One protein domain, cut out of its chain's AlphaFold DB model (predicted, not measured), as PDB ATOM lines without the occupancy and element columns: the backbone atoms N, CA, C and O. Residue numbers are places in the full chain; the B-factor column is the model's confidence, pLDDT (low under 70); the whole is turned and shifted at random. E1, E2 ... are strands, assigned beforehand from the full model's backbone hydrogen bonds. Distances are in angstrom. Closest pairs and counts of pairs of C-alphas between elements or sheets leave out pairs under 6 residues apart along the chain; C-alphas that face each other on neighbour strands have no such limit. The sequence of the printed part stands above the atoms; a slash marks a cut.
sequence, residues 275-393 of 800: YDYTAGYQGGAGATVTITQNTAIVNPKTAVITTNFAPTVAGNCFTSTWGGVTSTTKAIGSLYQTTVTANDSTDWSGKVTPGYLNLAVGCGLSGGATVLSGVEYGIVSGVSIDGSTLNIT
ATOM      1  N   TYR A 275     138.019 141.089  83.463       81.38
ATOM      2  CA  TYR A 275     138.911 141.417  82.353       81.38
ATOM      3  C   TYR A 275     138.887 142.913  82.072       81.38
ATOM      4  O   TYR A 275     137.844 143.552  82.152       81.38
ATOM      5  N   ASP A 276     140.023 143.472  81.683       81.38
ATOM      6  CA  ASP A 276     140.068 144.788  81.058       81.38
ATOM      7  C   ASP A 276     140.422 144.636  79.575       81.38
ATOM      8  O   ASP A 276     141.071 143.662  79.179       81.38
ATOM      9  N   TYR A 277     140.011 145.590  78.744       79.25
ATOM     10  CA  TYR A 277     140.516 145.706  77.380       79.25
ATOM     11  C   TYR A 277     141.226 147.045  77.205       79.25
ATOM     12  O   TYR A 277     140.777 148.084  77.689       79.25
ATOM     13  N   THR A 278     142.368 147.035  76.531       69.31
ATOM     14  CA  THR A 278     143.108 148.245  76.171       69.31
ATOM     15  C   THR A 278     143.049 148.425  74.662       69.31
ATOM     16  O   THR A 278     143.417 147.529  73.906       69.31
ATOM     17  N   ALA A 279     142.571 149.582  74.206       62.00
ATOM     18  CA  ALA A 279     142.788 149.993  72.825       62.00
ATOM     19  C   ALA A 279     144.284 150.306  72.653       62.00
ATOM     20  O   ALA A 279     144.858 151.059  73.443       62.00
ATOM     21  N   GLY A 280     144.932 149.690  71.664       51.09
ATOM     22  CA  GLY A 280     146.320 149.978  71.326       51.09
ATOM     23  C   GLY A 280     146.440 151.325  70.618       51.09
ATOM     24  O   GLY A 280     145.796 151.552  69.598       51.09
ATOM     25  N   TYR A 281     147.290 152.208  71.143       45.84
ATOM     26  CA  TYR A 281     147.623 153.477  70.501       45.84
ATOM     27  C   TYR A 281     148.574 153.235  69.317       45.84
ATOM     28  O   TYR A 281     149.704 152.806  69.532       45.84
ATOM     29  N   GLN A 282     148.117 153.574  68.107       39.66
ATOM     30  CA  GLN A 282     148.881 153.706  66.849       39.66
ATOM     31  C   GLN A 282     149.708 152.515  66.305       39.66
ATOM     32  O   GLN A 282     150.470 151.856  67.001       39.66
ATOM     33  N   GLY A 283     149.655 152.330  64.975       43.78
ATOM     34  CA  GLY A 283     150.604 151.488  64.214       43.78
ATOM     35  C   GLY A 283     150.019 150.269  63.487       43.78
ATOM     36  O   GLY A 283     150.749 149.567  62.795       43.78
ATOM     37  N   GLY A 284     148.715 150.030  63.622       46.75
ATOM     38  CA  GLY A 284     148.009 148.858  63.097       46.75
ATOM     39  C   GLY A 284     147.039 148.378  64.168       46.75
ATOM     40  O   GLY A 284     147.479 147.904  65.212       46.75
ATOM     41  N   ALA A 285     145.742 148.611  63.958       53.53
ATOM     42  CA  ALA A 285     144.755 148.614  65.035       53.53
ATOM     43  C   ALA A 285     144.724 147.299  65.821       53.53
ATOM     44  O   ALA A 285     144.774 146.215  65.240       53.53
ATOM     45  N   GLY A 286     144.589 147.397  67.144       60.47
ATOM     46  CA  GLY A 286     144.440 146.229  68.001       60.47
ATOM     47  C   GLY A 286     143.810 146.552  69.350       60.47
ATOM     48  O   GLY A 286     144.350 147.355  70.108       60.47
ATOM     49  N   ALA A 287     142.708 145.885  69.689       71.19
ATOM     50  CA  ALA A 287     142.236 145.814  71.070       71.19
ATOM     51  C   ALA A 287     142.955 144.653  71.773       71.19
ATOM     52  O   ALA A 287     142.956 143.531  71.269       71.19
ATOM     53  N   THR A 288     143.569 144.900  72.931       78.00
ATOM     54  CA  THR A 288     144.227 143.860  73.734       78.00
ATOM     55  C   THR A 288     143.382 143.522  74.955       78.00
ATOM     56  O   THR A 288     143.194 144.350  75.842       78.00
ATOM     57  N   VAL A 289     142.881 142.289  75.023       84.69
ATOM     58  CA  VAL A 289     142.137 141.776  76.182       84.69
ATOM     59  C   VAL A 289     143.114 141.250  77.229       84.69
ATOM     60  O   VAL A 289     143.936 140.387  76.925       84.69
ATOM     61  N   THR A 290     143.003 141.726  78.467       85.12
ATOM     62  CA  THR A 290     143.863 141.340  79.595       85.12
ATOM     63  C   THR A 290     143.005 140.897  80.779       85.12
ATOM     64  O   THR A 290     142.251 141.686  81.346       85.12
ATOM     65  N   ILE A 291     143.120 139.632  81.184       83.94
ATOM     66  CA  ILE A 291     142.335 139.074  82.294       83.94
ATOM     67  C   ILE A 291     143.068 139.382  83.603       83.94
ATOM     68  O   ILE A 291     144.142 138.852  83.869       83.94
ATOM     69  N   THR A 292     142.512 140.301  84.393       70.94
ATOM     70  CA  THR A 292     143.227 140.959  85.502       70.94
ATOM     71  C   THR A 292     143.051 140.246  86.843       70.94
ATOM     72  O   THR A 292     143.869 140.421  87.743       70.94
ATOM     73  N   GLN A 293     141.999 139.434  86.987       65.00
ATOM     74  CA  GLN A 293     141.773 138.566  88.145       65.00
ATOM     75  C   GLN A 293     141.243 137.213  87.670       65.00
ATOM     76  O   GLN A 293     140.171 137.145  87.070       65.00
ATOM     77  N   ASN A 294     142.013 136.150  87.917       60.62
ATOM     78  CA  ASN A 294     141.627 134.776  87.605       60.62
ATOM     79  C   ASN A 294     142.411 133.759  88.456       60.62
ATOM     80  O   ASN A 294     143.392 133.166  88.011       60.62
ATOM     81  N   THR A 295     141.970 133.555  89.697       54.69
ATOM     82  CA  THR A 295     142.416 132.442  90.557       54.69
ATOM     83  C   THR A 295     141.431 131.268  90.558       54.69
ATOM     84  O   THR A 295     141.705 130.242  91.176       54.69
ATOM     85  N   ALA A 296     140.285 131.406  89.878       61.00
ATOM     86  CA  ALA A 296     139.171 130.461  89.931       61.00
ATOM     87  C   ALA A 296     139.055 129.542  88.699       61.00
ATOM     88  O   ALA A 296     138.480 128.457  88.812       61.00
ATOM     89  N   ILE A 297     139.575 129.937  87.528       70.44
ATOM     90  CA  ILE A 297     139.461 129.146  86.296       70.44
ATOM     91  C   ILE A 297     140.712 128.280  86.122       70.44
ATOM     92  O   ILE A 297     141.737 128.712  85.594       70.44
ATOM     93  N   VAL A 298     140.610 127.031  86.572       71.38
ATOM     94  CA  VAL A 298     141.655 126.010  86.428       71.38
ATOM     95  C   VAL A 298     141.534 125.332  85.061       71.38
ATOM     96  O   VAL A 298     140.448 124.901  84.689       71.38
ATOM     97  N   ASN A 299     142.661 125.177  84.357       78.38
ATOM     98  CA  ASN A 299     142.766 124.480  83.066       78.38
ATOM     99  C   ASN A 299     141.778 124.972  81.975       78.38
ATOM    100  O   ASN A 299     141.078 124.150  81.381       78.38
ATOM    101  N   PRO A 300     141.716 126.288  81.688       84.19
ATOM    102  CA  PRO A 300     140.792 126.846  80.699       84.19
ATOM    103  C   PRO A 300     141.068 126.303  79.292       84.19
ATOM    104  O   PRO A 300     142.217 126.290  78.844       84.19
ATOM    105  N   LYS A 301     140.034 125.878  78.564       84.44
ATOM    106  CA  LYS A 301     140.170 125.266  77.232       84.44
ATOM    107  C   LYS A 301     139.854 126.232  76.091       84.44
ATOM    108  O   LYS A 301     140.534 126.213  75.062       84.44
ATOM    109  N   THR A 302     138.841 127.069  76.283       88.00
ATOM    110  CA  THR A 302     138.279 127.982  75.287       88.00
ATOM    111  C   THR A 302     138.063 129.377  75.863       88.00
ATOM    112  O   THR A 302     137.659 129.534  77.013       88.00
ATOM    113  N   ALA A 303     138.292 130.397  75.039       89.44
ATOM    114  CA  ALA A 303     137.941 131.784  75.307       89.44
ATOM    115  C   ALA A 303     137.112 132.321  74.136       89.44
ATOM    116  O   ALA A 303     137.531 132.203  72.987       89.44
ATOM    117  N   VAL A 304     135.949 132.912  74.409       91.25
ATOM    118  CA  VAL A 304     135.112 133.576  73.401       91.25
ATOM    119  C   VAL A 304     135.120 135.070  73.677       91.25
ATOM    120  O   VAL A 304     134.664 135.519  74.728       91.25
ATOM    121  N   ILE A 305     135.631 135.846  72.724       90.94
ATOM    122  CA  ILE A 305     135.682 137.307  72.801       90.94
ATOM    123  C   ILE A 305     134.642 137.882  71.842       90.94
ATOM    124  O   ILE A 305     134.573 137.470  70.686       90.94
ATOM    125  N   THR A 306     133.821 138.817  72.314       89.06
ATOM    126  CA  THR A 306     132.774 139.487  71.532       89.06
ATOM    127  C   THR A 306     133.210 140.910  71.189       89.06
ATOM    128  O   THR A 306     133.627 141.665  72.067       89.06
ATOM    129  N   THR A 307     133.119 141.265  69.909       85.00
ATOM    130  CA  THR A 307     133.620 142.523  69.331       85.00
ATOM    131  C   THR A 307     132.606 143.139  68.364       85.00
ATOM    132  O   THR A 307     131.758 142.435  67.822       85.00
ATOM    133  N   ASN A 308     132.675 144.453  68.136       79.38
ATOM    134  CA  ASN A 308     131.923 145.144  67.070       79.38
ATOM    135  C   ASN A 308     132.642 145.116  65.700       79.38
ATOM    136  O   ASN A 308     132.055 145.486  64.687       79.38
ATOM    137  N   PHE A 309     133.900 144.673  65.672       78.31
ATOM    138  CA  PHE A 309     134.743 144.516  64.485       78.31
ATOM    139  C   PHE A 309     135.014 143.040  64.188       78.31
ATOM    140  O   PHE A 309     134.740 142.190  65.025       78.31
ATOM    141  N   ALA A 310     135.556 142.724  63.010       80.44
ATOM    142  CA  ALA A 310     135.921 141.358  62.632       80.44
ATOM    143  C   ALA A 310     137.427 141.108  62.860       80.44
ATOM    144  O   ALA A 310     138.222 141.383  61.958       80.44
ATOM    145  N   PRO A 311     137.864 140.604  64.031       78.06
ATOM    146  CA  PRO A 311     139.286 140.462  64.309       78.06
ATOM    147  C   PRO A 311     139.937 139.277  63.585       78.06
ATOM    148  O   PRO A 311     139.455 138.136  63.617       78.06
ATOM    149  N   THR A 312     141.126 139.544  63.057       78.25
ATOM    150  CA  THR A 312     142.247 138.605  63.059       78.25
ATOM    151  C   THR A 312     142.869 138.546  64.457       78.25
ATOM    152  O   THR A 312     143.032 139.564  65.129       78.25
ATOM    153  N   VAL A 313     143.217 137.342  64.913       75.00
ATOM    154  CA  VAL A 313     143.865 137.137  66.214       75.00
ATOM    155  C   VAL A 313     145.377 137.197  66.038       75.00
ATOM    156  O   VAL A 313     145.932 136.472  65.212       75.00
ATOM    157  N   ALA A 314     146.053 138.033  66.825       64.56
ATOM    158  CA  ALA A 314     147.506 138.094  66.817       64.56
ATOM    159  C   ALA A 314     148.112 136.816  67.428       64.56
ATOM    160  O   ALA A 314     147.650 136.308  68.457       64.56
ATOM    161  N   GLY A 315     149.188 136.310  66.817       59.56
ATOM    162  CA  GLY A 315     149.962 135.205  67.382       59.56
ATOM    163  C   GLY A 315     150.453 135.565  68.789       59.56
ATOM    164  O   GLY A 315     151.094 136.600  68.952       59.56
ATOM    165  N   ASN A 316     150.150 134.697  69.764       67.94
ATOM    166  CA  ASN A 316     150.303 134.831  71.228       67.94
ATOM    167  C   ASN A 316     149.034 135.157  72.040       67.94
ATOM    168  O   ASN A 316     149.114 135.166  73.266       67.94
ATOM    169  N   CYS A 317     147.860 135.333  71.427       78.94
ATOM    170  CA  CYS A 317     146.614 135.441  72.196       78.94
ATOM    171  C   CYS A 317     146.393 134.237  73.139       78.94
ATOM    172  O   CYS A 317     146.278 133.103  72.672       78.94
ATOM    173  N   PHE A 318     146.332 134.495  74.456       85.00
ATOM    174  CA  PHE A 318     146.075 133.508  75.517       85.00
ATOM    175  C   PHE A 318     146.898 132.200  75.388       85.00
ATOM    176  O   PHE A 318     146.345 131.104  75.496       85.00
ATOM    177  N   THR A 319     148.210 132.311  75.115       83.12
ATOM    178  CA  THR A 319     149.113 131.203  74.715       83.12
ATOM    179  C   THR A 319     148.839 129.851  75.385       83.12
ATOM    180  O   THR A 319     148.735 129.736  76.598       83.12
ATOM    181  N   SER A 320     148.780 128.776  74.605       78.75
ATOM    182  CA  SER A 320     148.535 127.431  75.135       78.75
ATOM    183  C   SER A 320     149.713 126.864  75.943       78.75
ATOM    184  O   SER A 320     150.864 127.061  75.553       78.75
ATOM    185  N   THR A 321     149.441 126.012  76.932       67.75
ATOM    186  CA  THR A 321     150.450 125.159  77.591       67.75
ATOM    187  C   THR A 321     151.137 124.177  76.635       67.75
ATOM    188  O   THR A 321     152.327 123.915  76.788       67.75
ATOM    189  N   TRP A 322     150.408 123.655  75.643       62.03
ATOM    190  CA  TRP A 322     150.888 122.735  74.605       62.03
ATOM    191  C   TRP A 322     150.094 122.921  73.303       62.03
ATOM    192  O   TRP A 322     148.974 123.415  73.335       62.03
ATOM    193  N   GLY A 323     150.651 122.505  72.161       66.19
ATOM    194  CA  GLY A 323     149.925 122.391  70.881       66.19
ATOM    195  C   GLY A 323     149.627 123.699  70.125       66.19
ATOM    196  O   GLY A 323     149.259 123.648  68.951       66.19
ATOM    197  N   GLY A 324     149.799 124.865  70.750       83.12
ATOM    198  CA  GLY A 324     149.400 126.154  70.181       83.12
ATOM    199  C   GLY A 324     147.918 126.462  70.418       83.12
ATOM    200  O   GLY A 324     147.190 125.692  71.047       83.12
ATOM    201  N   VAL A 325     147.458 127.595  69.891       87.25
ATOM    202  CA  VAL A 325     146.035 127.968  69.887       87.25
ATOM    203  C   VAL A 325     145.482 127.962  68.466       87.25
ATOM    204  O   VAL A 325     146.198 128.257  67.510       87.25
ATOM    205  N   THR A 326     144.198 127.651  68.326       89.19
ATOM    206  CA  THR A 326     143.410 127.882  67.109       89.19
ATOM    207  C   THR A 326     142.356 128.949  67.378       89.19
ATOM    208  O   THR A 326     141.767 128.994  68.456       89.19
ATOM    209  N   SER A 327     142.111 129.823  66.403       88.81
ATOM    210  CA  SER A 327     141.132 130.910  66.505       88.81
ATOM    211  C   SER A 327     140.140 130.874  65.349       88.81
ATOM    212  O   SER A 327     140.547 130.748  64.194       88.81
ATOM    213  N   THR A 328     138.854 131.059  65.640       90.38
ATOM    214  CA  THR A 328     137.800 131.204  64.623       90.38
ATOM    215  C   THR A 328     136.908 132.396  64.951       90.38
ATOM    216  O   THR A 328     136.451 132.524  66.083       90.38
ATOM    217  N   THR A 329     136.659 133.261  63.966       88.88
ATOM    218  CA  THR A 329     135.810 134.455  64.102       88.88
ATOM    219  C   THR A 329     134.507 134.247  63.328       88.88
ATOM    220  O   THR A 329     134.531 133.851  62.162       88.88
ATOM    221  N   LYS A 330     133.361 134.508  63.964       89.50
ATOM    222  CA  LYS A 330     132.013 134.325  63.403       89.50
ATOM    223  C   LYS A 330     131.148 135.563  63.656       89.50
ATOM    224  O   LYS A 330     131.049 136.013  64.791       89.50
ATOM    225  N   ALA A 331     130.466 136.062  62.626       83.88
ATOM    226  CA  ALA A 331     129.478 137.135  62.768       83.88
ATOM    227  C   ALA A 331     128.203 136.654  63.494       83.88
ATOM    228  O   ALA A 331     127.695 135.561  63.227       83.88
ATOM    229  N   ILE A 332     127.677 137.487  64.395       80.62
ATOM    230  CA  ILE A 332     126.447 137.283  65.169       80.62
ATOM    231  C   ILE A 332     125.719 138.634  65.270       80.62
ATOM    232  O   ILE A 332     126.029 139.471  66.116       80.62
ATOM    233  N   GLY A 333     124.742 138.856  64.387       80.06
ATOM    234  CA  GLY A 333     124.058 140.148  64.279       80.06
ATOM    235  C   GLY A 333     125.012 141.243  63.792       80.06
ATOM    236  O   GLY A 333     125.652 141.079  62.757       80.06
ATOM    237  N   SER A 334     125.103 142.341  64.542       72.00
ATOM    238  CA  SER A 334     126.052 143.447  64.332       72.00
ATOM    239  C   SER A 334     127.406 143.252  65.032       72.00
ATOM    240  O   SER A 334     128.240 144.153  65.000       72.00
ATOM    241  N   LEU A 335     127.621 142.107  65.685       82.25
ATOM    242  CA  LEU A 335     128.834 141.779  66.436       82.25
ATOM    243  C   LEU A 335     129.550 140.570  65.820       82.25
ATOM    244  O   LEU A 335     129.003 139.847  64.986       82.25
ATOM    245  N   TYR A 336     130.762 140.305  66.289       86.56
ATOM    246  CA  TYR A 336     131.550 139.123  65.969       86.56
ATOM    247  C   TYR A 336     131.965 138.419  67.258       86.56
ATOM    248  O   TYR A 336     132.295 139.065  68.252       86.56
ATOM    249  N   GLN A 337     131.959 137.088  67.240       91.31
ATOM    250  CA  GLN A 337     132.531 136.257  68.292       91.31
ATOM    251  C   GLN A 337     133.760 135.519  67.782       91.31
ATOM    252  O   GLN A 337     133.712 134.837  66.758       91.31
ATOM    253  N   THR A 338     134.844 135.646  68.534       91.19
ATOM    254  CA  THR A 338     136.141 135.042  68.255       91.19
ATOM    255  C   THR A 338     136.434 133.998  69.311       91.19
ATOM    256  O   THR A 338     136.736 134.327  70.457       91.19
ATOM    257  N   THR A 339     136.319 132.735  68.915       92.44
ATOM    258  CA  THR A 339     136.595 131.578  69.763       92.44
ATOM    259  C   THR A 339     138.052 131.177  69.597       92.44
ATOM    260  O   THR A 339     138.456 130.725  68.522       92.44
ATOM    261  N   VAL A 340     138.827 131.330  70.667       91.06
ATOM    262  CA  VAL A 340     140.224 130.912  70.798       91.06
ATOM    263  C   VAL A 340     140.256 129.631  71.624       91.06
ATOM    264  O   VAL A 340     139.717 129.586  72.727       91.06
ATOM    265  N   THR A 341     140.858 128.574  71.090       90.19
ATOM    266  CA  THR A 341     140.902 127.235  71.694       90.19
ATOM    267  C   THR A 341     142.349 126.794  71.845       90.19
ATOM    268  O   THR A 341     143.120 126.893  70.891       90.19
ATOM    269  N   ALA A 342     142.733 126.288  73.017       88.81
ATOM    270  CA  ALA A 342     144.024 125.621  73.170       88.81
ATOM    271  C   ALA A 342     143.985 124.257  72.468       88.81
ATOM    272  O   ALA A 342     143.085 123.453  72.720       88.81
ATOM    273  N   ASN A 343     144.954 123.974  71.603       86.62
ATOM    274  CA  ASN A 343     145.049 122.694  70.905       86.62
ATOM    275  C   ASN A 343     145.547 121.599  71.862       86.62
ATOM    276  O   ASN A 343     146.257 121.889  72.821       86.62
ATOM    277  N   ASP A 344     145.226 120.335  71.592       84.56
ATOM    278  CA  ASP A 344     145.883 119.209  72.270       84.56
ATOM    279  C   ASP A 344     147.171 118.822  71.537       84.56
ATOM    280  O   ASP A 344     147.270 118.974  70.317       84.56
ATOM    281  N   SER A 345     148.162 118.307  72.268       82.19
ATOM    282  CA  SER A 345     149.395 117.777  71.681       82.19
ATOM    283  C   SER A 345     149.392 116.251  71.698       82.19
ATOM    284  O   SER A 345     149.196 115.626  72.739       82.19
ATOM    285  N   THR A 346     149.645 115.633  70.547       81.31
ATOM    286  CA  THR A 346     149.854 114.183  70.441       81.31
ATOM    287  C   THR A 346     151.346 113.910  70.309       81.31
ATOM    288  O   THR A 346     151.995 114.484  69.434       81.31
ATOM    289  N   ASP A 347     151.902 113.060  71.173       78.44
ATOM    290  CA  ASP A 347     153.313 112.670  71.086       78.44
ATOM    291  C   ASP A 347     153.560 111.532  70.072       78.44
ATOM    292  O   ASP A 347     152.638 110.966  69.481       78.44
ATOM    293  N   TRP A 348     154.833 111.188  69.865       75.69
ATOM    294  CA  TRP A 348     155.268 110.160  68.910       75.69
ATOM    295  C   TRP A 348     154.770 108.738  69.234       75.69
ATOM    296  O   TRP A 348     154.849 107.865  68.372       75.69
ATOM    297  N   SER A 349     154.249 108.495  70.443       77.94
ATOM    298  CA  SER A 349     153.614 107.231  70.837       77.94
ATOM    299  C   SER A 349     152.101 107.203  70.568       77.94
ATOM    300  O   SER A 349     151.447 106.192  70.818       77.94
ATOM    301  N   GLY A 350     151.529 108.302  70.057       73.19
ATOM    302  CA  GLY A 350     150.088 108.468  69.853       73.19
ATOM    303  C   GLY A 350     149.331 108.914  71.108       73.19
ATOM    304  O   GLY A 350     148.101 108.973  71.095       73.19
ATOM    305  N   LYS A 351     150.034 109.244  72.198       72.31
ATOM    306  CA  LYS A 351     149.420 109.715  73.441       72.31
ATOM    307  C   LYS A 351     149.030 111.188  73.309       72.31
ATOM    308  O   LYS A 351     149.883 112.054  73.122       72.31
ATOM    309  N   VAL A 352     147.738 111.467  73.472       79.69
ATOM    310  CA  VAL A 352     147.187 112.829  73.527       79.69
ATOM    311  C   VAL A 352     147.396 113.421  74.924       79.69
ATOM    312  O   VAL A 352     147.086 112.786  75.932       79.69
ATOM    313  N   THR A 353     147.904 114.649  74.982       78.75
ATOM    314  CA  THR A 353     148.064 115.461  76.192       78.75
ATOM    315  C   THR A 353     147.213 116.729  76.054       78.75
ATOM    316  O   THR A 353     147.424 117.487  75.104       78.75
ATOM    317  N   PRO A 354     146.261 116.983  76.974       78.19
ATOM    318  CA  PRO A 354     145.407 118.161  76.895       78.19
ATOM    319  C   PRO A 354     146.171 119.488  76.994       78.19
ATOM    320  O   PRO A 354     146.954 119.690  77.926       78.19
ATOM    321  N   GLY A 355     145.909 120.404  76.061       79.62
ATOM    322  CA  GLY A 355     146.388 121.789  76.125       79.62
ATOM    323  C   GLY A 355     145.350 122.743  76.722       79.62
ATOM    324  O   GLY A 355     144.148 122.568  76.513       79.62
ATOM    325  N   TYR A 356     145.821 123.770  77.436       85.69
ATOM    326  CA  TYR A 356     145.006 124.784  78.124       85.69
ATOM    327  C   TYR A 356     145.544 126.195  77.852       85.69
ATOM    328  O   TYR A 356     146.734 126.350  77.594       85.69
ATOM    329  N   LEU A 357     144.692 127.218  77.912       86.81
ATOM    330  CA  LEU A 357     145.034 128.623  77.658       86.81
ATOM    331  C   LEU A 357     145.789 129.260  78.840       86.81
ATOM    332  O   LEU A 357     145.408 129.095  79.998       86.81
ATOM    333  N   ASN A 358     146.816 130.060  78.560       86.38
ATOM    334  CA  ASN A 358     147.487 130.895  79.554       86.38
ATOM    335  C   ASN A 358     146.852 132.289  79.574       86.38
ATOM    336  O   ASN A 358     147.250 133.200  78.847       86.38
ATOM    337  N   LEU A 359     145.859 132.454  80.443       85.00
ATOM    338  CA  LEU A 359     145.078 133.687  80.557       85.00
ATOM    339  C   LEU A 359     145.842 134.857  81.210       85.00
ATOM    340  O   LEU A 359     145.309 135.962  81.266       85.00
ATOM    341  N   ALA A 360     147.091 134.646  81.646       81.69
ATOM    342  CA  ALA A 360     148.002 135.721  82.050       81.69
ATOM    343  C   ALA A 360     148.699 136.415  80.856       81.69
ATOM    344  O   ALA A 360     149.338 137.448  81.043       81.69
ATOM    345  N   VAL A 361     148.591 135.872  79.635       83.50
ATOM    346  CA  VAL A 361     149.090 136.511  78.405       83.50
ATOM    347  C   VAL A 361     147.932 137.198  77.688       83.50
ATOM    348  O   VAL A 361     146.947 136.551  77.345       83.50
ATOM    349  N   GLY A 362     148.051 138.505  77.447       83.62
ATOM    350  CA  GLY A 362     147.006 139.291  76.788       83.62
ATOM    351  C   GLY A 362     146.682 138.813  75.365       83.62
ATOM    352  O   GLY A 362     147.541 138.302  74.646       83.62
ATOM    353  N   CYS A 363     145.432 138.999  74.944       84.62
ATOM    354  CA  CYS A 363     144.963 138.652  73.607       84.62
ATOM    355  C   CYS A 363     144.823 139.890  72.721       84.62
ATOM    356  O   CYS A 363     143.871 140.652  72.877       84.62
ATOM    357  N   GLY A 364     145.762 140.075  71.788       81.94
ATOM    358  CA  GLY A 364     145.685 141.110  70.755       81.94
ATOM    359  C   GLY A 364     144.729 140.722  69.622       81.94
ATOM    360  O   GLY A 364     144.882 139.664  69.007       81.94
ATOM    361  N   LEU A 365     143.760 141.593  69.345       79.00
ATOM    362  CA  LEU A 365     142.728 141.446  68.319       79.00
ATOM    363  C   LEU A 365     142.782 142.626  67.350       79.00
ATOM    364  O   LEU A 365     142.404 143.735  67.724       79.00
ATOM    365  N   SER A 366     143.218 142.390  66.116       73.94
ATOM    366  CA  SER A 366     143.380 143.407  65.067       73.94
ATOM    367  C   SER A 366     142.387 143.196  63.927       73.94
ATOM    368  O   SER A 366     142.075 142.054  63.605       73.94
ATOM    369  N   GLY A 367     141.897 144.255  63.278       63.84
ATOM    370  CA  GLY A 367     141.054 144.136  62.079       63.84
ATOM    371  C   GLY A 367     139.970 145.207  61.959       63.84
ATOM    372  O   GLY A 367     139.445 145.698  62.955       63.84
ATOM    373  N   GLY A 368     139.608 145.543  60.722       57.12
ATOM    374  CA  GLY A 368     138.791 146.719  60.443       57.12
ATOM    375  C   GLY A 368     137.301 146.586  60.758       57.12
ATOM    376  O   GLY A 368     136.590 145.778  60.159       57.12
ATOM    377  N   ALA A 369     136.808 147.482  61.616       51.19
ATOM    378  CA  ALA A 369     135.428 147.970  61.576       51.19
ATOM    379  C   ALA A 369     135.393 149.331  60.876       51.19
ATOM    380  O   ALA A 369     135.539 150.367  61.519       51.19
ATOM    381  N   THR A 370     135.195 149.339  59.559       50.03
ATOM    382  CA  THR A 370     135.076 150.582  58.785       50.03
ATOM    383  C   THR A 370     133.677 151.177  58.934       50.03
ATOM    384  O   THR A 370     132.710 150.593  58.443       50.03
ATOM    385  N   VAL A 371     133.564 152.348  59.570       49.41
ATOM    386  CA  VAL A 371     132.297 153.115  59.619       49.41
ATOM    387  C   VAL A 371     132.469 154.582  59.229       49.41
ATOM    388  O   VAL A 371     131.602 155.108  58.536       49.41
ATOM    389  N   LEU A 372     133.605 155.213  59.546       52.97
ATOM    390  CA  LEU A 372     134.084 156.370  58.779       52.97
ATOM    391  C   LEU A 372     135.171 155.899  57.801       52.97
ATOM    392  O   LEU A 372     135.840 154.890  58.038       52.97
ATOM    393  N   SER A 373     135.352 156.623  56.696       43.94
ATOM    394  CA  SER A 373     136.359 156.293  55.680       43.94
ATOM    395  C   SER A 373     137.775 156.375  56.267       43.94
ATOM    396  O   SER A 373     138.319 157.466  56.412       43.94
ATOM    397  N   GLY A 374     138.362 155.221  56.597       46.44
ATOM    398  CA  GLY A 374     139.700 155.112  57.192       46.44
ATOM    399  C   GLY A 374     139.761 155.105  58.728       46.44
ATOM    400  O   GLY A 374     140.856 155.258  59.257       46.44
ATOM    401  N   VAL A 375     138.640 154.925  59.441       48.72
ATOM    402  CA  VAL A 375     138.601 154.849  60.919       48.72
ATOM    403  C   VAL A 375     138.098 153.482  61.385       48.72
ATOM    404  O   VAL A 375     137.076 153.001  60.893       48.72
ATOM    405  N   GLU A 376     138.797 152.889  62.359       57.66
ATOM    406  CA  GLU A 376     138.485 151.586  62.960       57.66
ATOM    407  C   GLU A 376     138.160 151.726  64.459       57.66
ATOM    408  O   GLU A 376     139.033 152.034  65.269       57.66
ATOM    409  N   TYR A 377     136.907 151.472  64.851       65.75
ATOM    410  CA  TYR A 377     136.454 151.578  66.247       65.75
ATOM    411  C   TYR A 377     136.454 150.215  66.955       65.75
ATOM    412  O   TYR A 377     135.412 149.579  67.085       65.75
ATOM    413  N   GLY A 378     137.617 149.738  67.405       70.50
ATOM    414  CA  GLY A 378     137.745 148.416  68.033       70.50
ATOM    415  C   GLY A 378     137.228 148.344  69.479       70.50
ATOM    416  O   GLY A 378     137.934 148.741  70.404       70.50
ATOM    417  N   ILE A 379     136.033 147.783  69.694       78.44
ATOM    418  CA  ILE A 379     135.413 147.606  71.022       78.44
ATOM    419  C   ILE A 379     135.302 146.117  71.368       78.44
ATOM    420  O   ILE A 379     134.798 145.324  70.570       78.44
ATOM    421  N   VAL A 380     135.710 145.748  72.587       84.81
ATOM    422  CA  VAL A 380     135.481 144.417  73.174       84.81
ATOM    423  C   VAL A 380     134.340 144.512  74.184       84.81
ATOM    424  O   VAL A 380     134.511 145.039  75.280       84.81
ATOM    425  N   SER A 381     133.162 144.011  73.813       84.25
ATOM    426  CA  SER A 381     131.930 144.124  74.607       84.25
ATOM    427  C   SER A 381     131.633 142.905  75.488       84.25
ATOM    428  O   SER A 381     130.746 142.963  76.337       84.25
ATOM    429  N   GLY A 382     132.363 141.798  75.317       88.75
ATOM    430  CA  GLY A 382     132.192 140.594  76.131       88.75
ATOM    431  C   GLY A 382     133.386 139.646  76.054       88.75
ATOM    432  O   GLY A 382     133.988 139.490  74.995       88.75
ATOM    433  N   VAL A 383     133.692 138.963  77.158       89.25
ATOM    434  CA  VAL A 383     134.642 137.842  77.214       89.25
ATOM    435  C   VAL A 383     134.013 136.728  78.041       89.25
ATOM    436  O   VAL A 383     133.465 136.986  79.111       89.25
ATOM    437  N   SER A 384     134.106 135.486  77.579       88.12
ATOM    438  CA  SER A 384     133.810 134.301  78.384       88.12
ATOM    439  C   SER A 384     134.896 133.243  78.226       88.12
ATOM    440  O   SER A 384     135.561 133.171  77.195       88.12
ATOM    441  N   ILE A 385     135.086 132.429  79.262       86.12
ATOM    442  CA  ILE A 385     136.056 131.329  79.304       86.12
ATOM    443  C   ILE A 385     135.296 130.049  79.644       86.12
ATOM    444  O   ILE A 385     134.623 130.000  80.671       86.12
ATOM    445  N   ASP A 386     135.352 129.033  78.781       81.19
ATOM    446  CA  ASP A 386     134.596 127.774  78.925       81.19
ATOM    447  C   ASP A 386     133.113 127.988  79.299       81.19
ATOM    448  O   ASP A 386     132.562 127.384  80.222       81.19
ATOM    449  N   GLY A 387     132.471 128.930  78.598       76.56
ATOM    450  CA  GLY A 387     131.078 129.339  78.815       76.56
ATOM    451  C   GLY A 387     130.840 130.261  80.020       76.56
ATOM    452  O   GLY A 387     129.747 130.803  80.157       76.56
ATOM    453  N   SER A 388     131.845 130.494  80.867       75.75
ATOM    454  CA  SER A 388     131.767 131.399  82.020       75.75
ATOM    455  C   SER A 388     132.074 132.835  81.600       75.75
ATOM    456  O   SER A 388     133.228 133.169  81.332       75.75
ATOM    457  N   THR A 389     131.056 133.696  81.527       81.94
ATOM    458  CA  THR A 389     131.234 135.133  81.250       81.94
ATOM    459  C   THR A 389     132.084 135.800  82.331       81.94
ATOM    460  O   THR A 389     131.854 135.598  83.523       81.94
ATOM    461  N   LEU A 390     133.055 136.604  81.904       83.00
ATOM    462  CA  LEU A 390     133.855 137.473  82.760       83.00
ATOM    463  C   LEU A 390     133.254 138.884  82.737       83.00
ATOM    464  O   LEU A 390     132.727 139.314  81.709       83.00
ATOM    465  N   ASN A 391     133.365 139.632  83.833       79.50
ATOM    466  CA  ASN A 391     132.920 141.029  83.857       79.50
ATOM    467  C   ASN A 391     134.029 141.961  83.361       79.50
ATOM    468  O   ASN A 391     135.211 141.687  83.578       79.50
ATOM    469  N   ILE A 392     133.660 143.088  82.750       81.00
ATOM    470  CA  ILE A 392     134.625 144.167  82.502       81.00
ATOM    471  C   ILE A 392     135.103 144.713  83.853       81.00
ATOM    472  O   ILE A 392     134.317 144.840  84.793       81.00
ATOM    473  N   THR A 393     136.393 145.029  83.962       79.19
ATOM    474  CA  THR A 393     137.007 145.653  85.136       79.19
ATOM    475  C   THR A 393     136.405 147.037  85.336       79.19
ATOM    476  O   THR A 393     136.894 148.028  84.800       79.19
TER     477      THR A 393
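Overview. This is residues 275 to 393 of the 800 residues of the protein "GH18 domain-containing protein" of Neisseriales bacterium (UniProt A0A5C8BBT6). Two sheets lie face to face as a sandwich, with their strands crossed: a twisted sheet of five strands, E4 E5 E3 E8 E9, is covered over part of one face by a small sheet of three, E1 E2 E6. Two loops stretch this body into an elongated outline, one around Ser 349 at one end and one with the short strand E7 at the other. The printed part has 119 residues, with no named helix and nine strands, E1 to E9 along the chain; both sheets are antiparallel. The class is all strand, though only 52 of the 119 residues are in named elements. The whole is compact, with a radius of gyration of the C-alphas of 14.9 A and spans of 54 by 29 by 28 A.

Arrangement. E1, residues 275 to 279, and E2, residues 287 to 293, form an antiparallel hairpin, with N 276 and O 290 2.9 A apart, within hydrogen-bond range. E6, residues 363 to 366, is antiparallel to E2 at 163 degrees, with N 289 and O 363 2.9 A apart. Residues 312 to 313 pair with residues 365 to 366 of E6. In the larger sheet, E3, residues 302 to 307, is antiparallel to E5, residues 335 to 342, with N 305 and O 338 2.9 A apart. E4, residues 325 to 332, is an edge strand and forms a hairpin with E5; N 328 and O 339 are 2.9 A apart. E8, residues 380 to 385, is antiparallel to E3, with N 304 and O 384 2.8 A apart. E9, residues 388 to 392, is the other edge strand and forms a hairpin with E8; N 390 and O 383 are 2.8 A apart. The strands of the two sheets stand at 51 degrees, and the parts that face each other are 10.2 A centre to centre. The closest C-alphas of E1 and E9, those of Tyr 275 and Ile 392, are 5.1 A apart. E7, residues 370 to 372, pairs with no named strand.

Along the chain. E1 begins at C-alpha 275, (138.911, 141.417, 82.353). E2 is 18.6 A long, E3 16.4 A, E4 22.2 A, E5 23.2 A and E8 14.5 A from first to last C-alpha. E9 ends at C-alpha 392, (134.625, 144.167, 82.502).

Size, cuts and confidence. The C-alphas of Ser 349 and Leu 372 are the two farthest apart, 54.2 A. The printed part has no cut. The links E3 to E4 and E5 to E6 are long, with 17 and 20 residues. Mean pLDDT of the printed part is 75.8; 30 residues are under 70, among them 278 to 286 and 367 to 377.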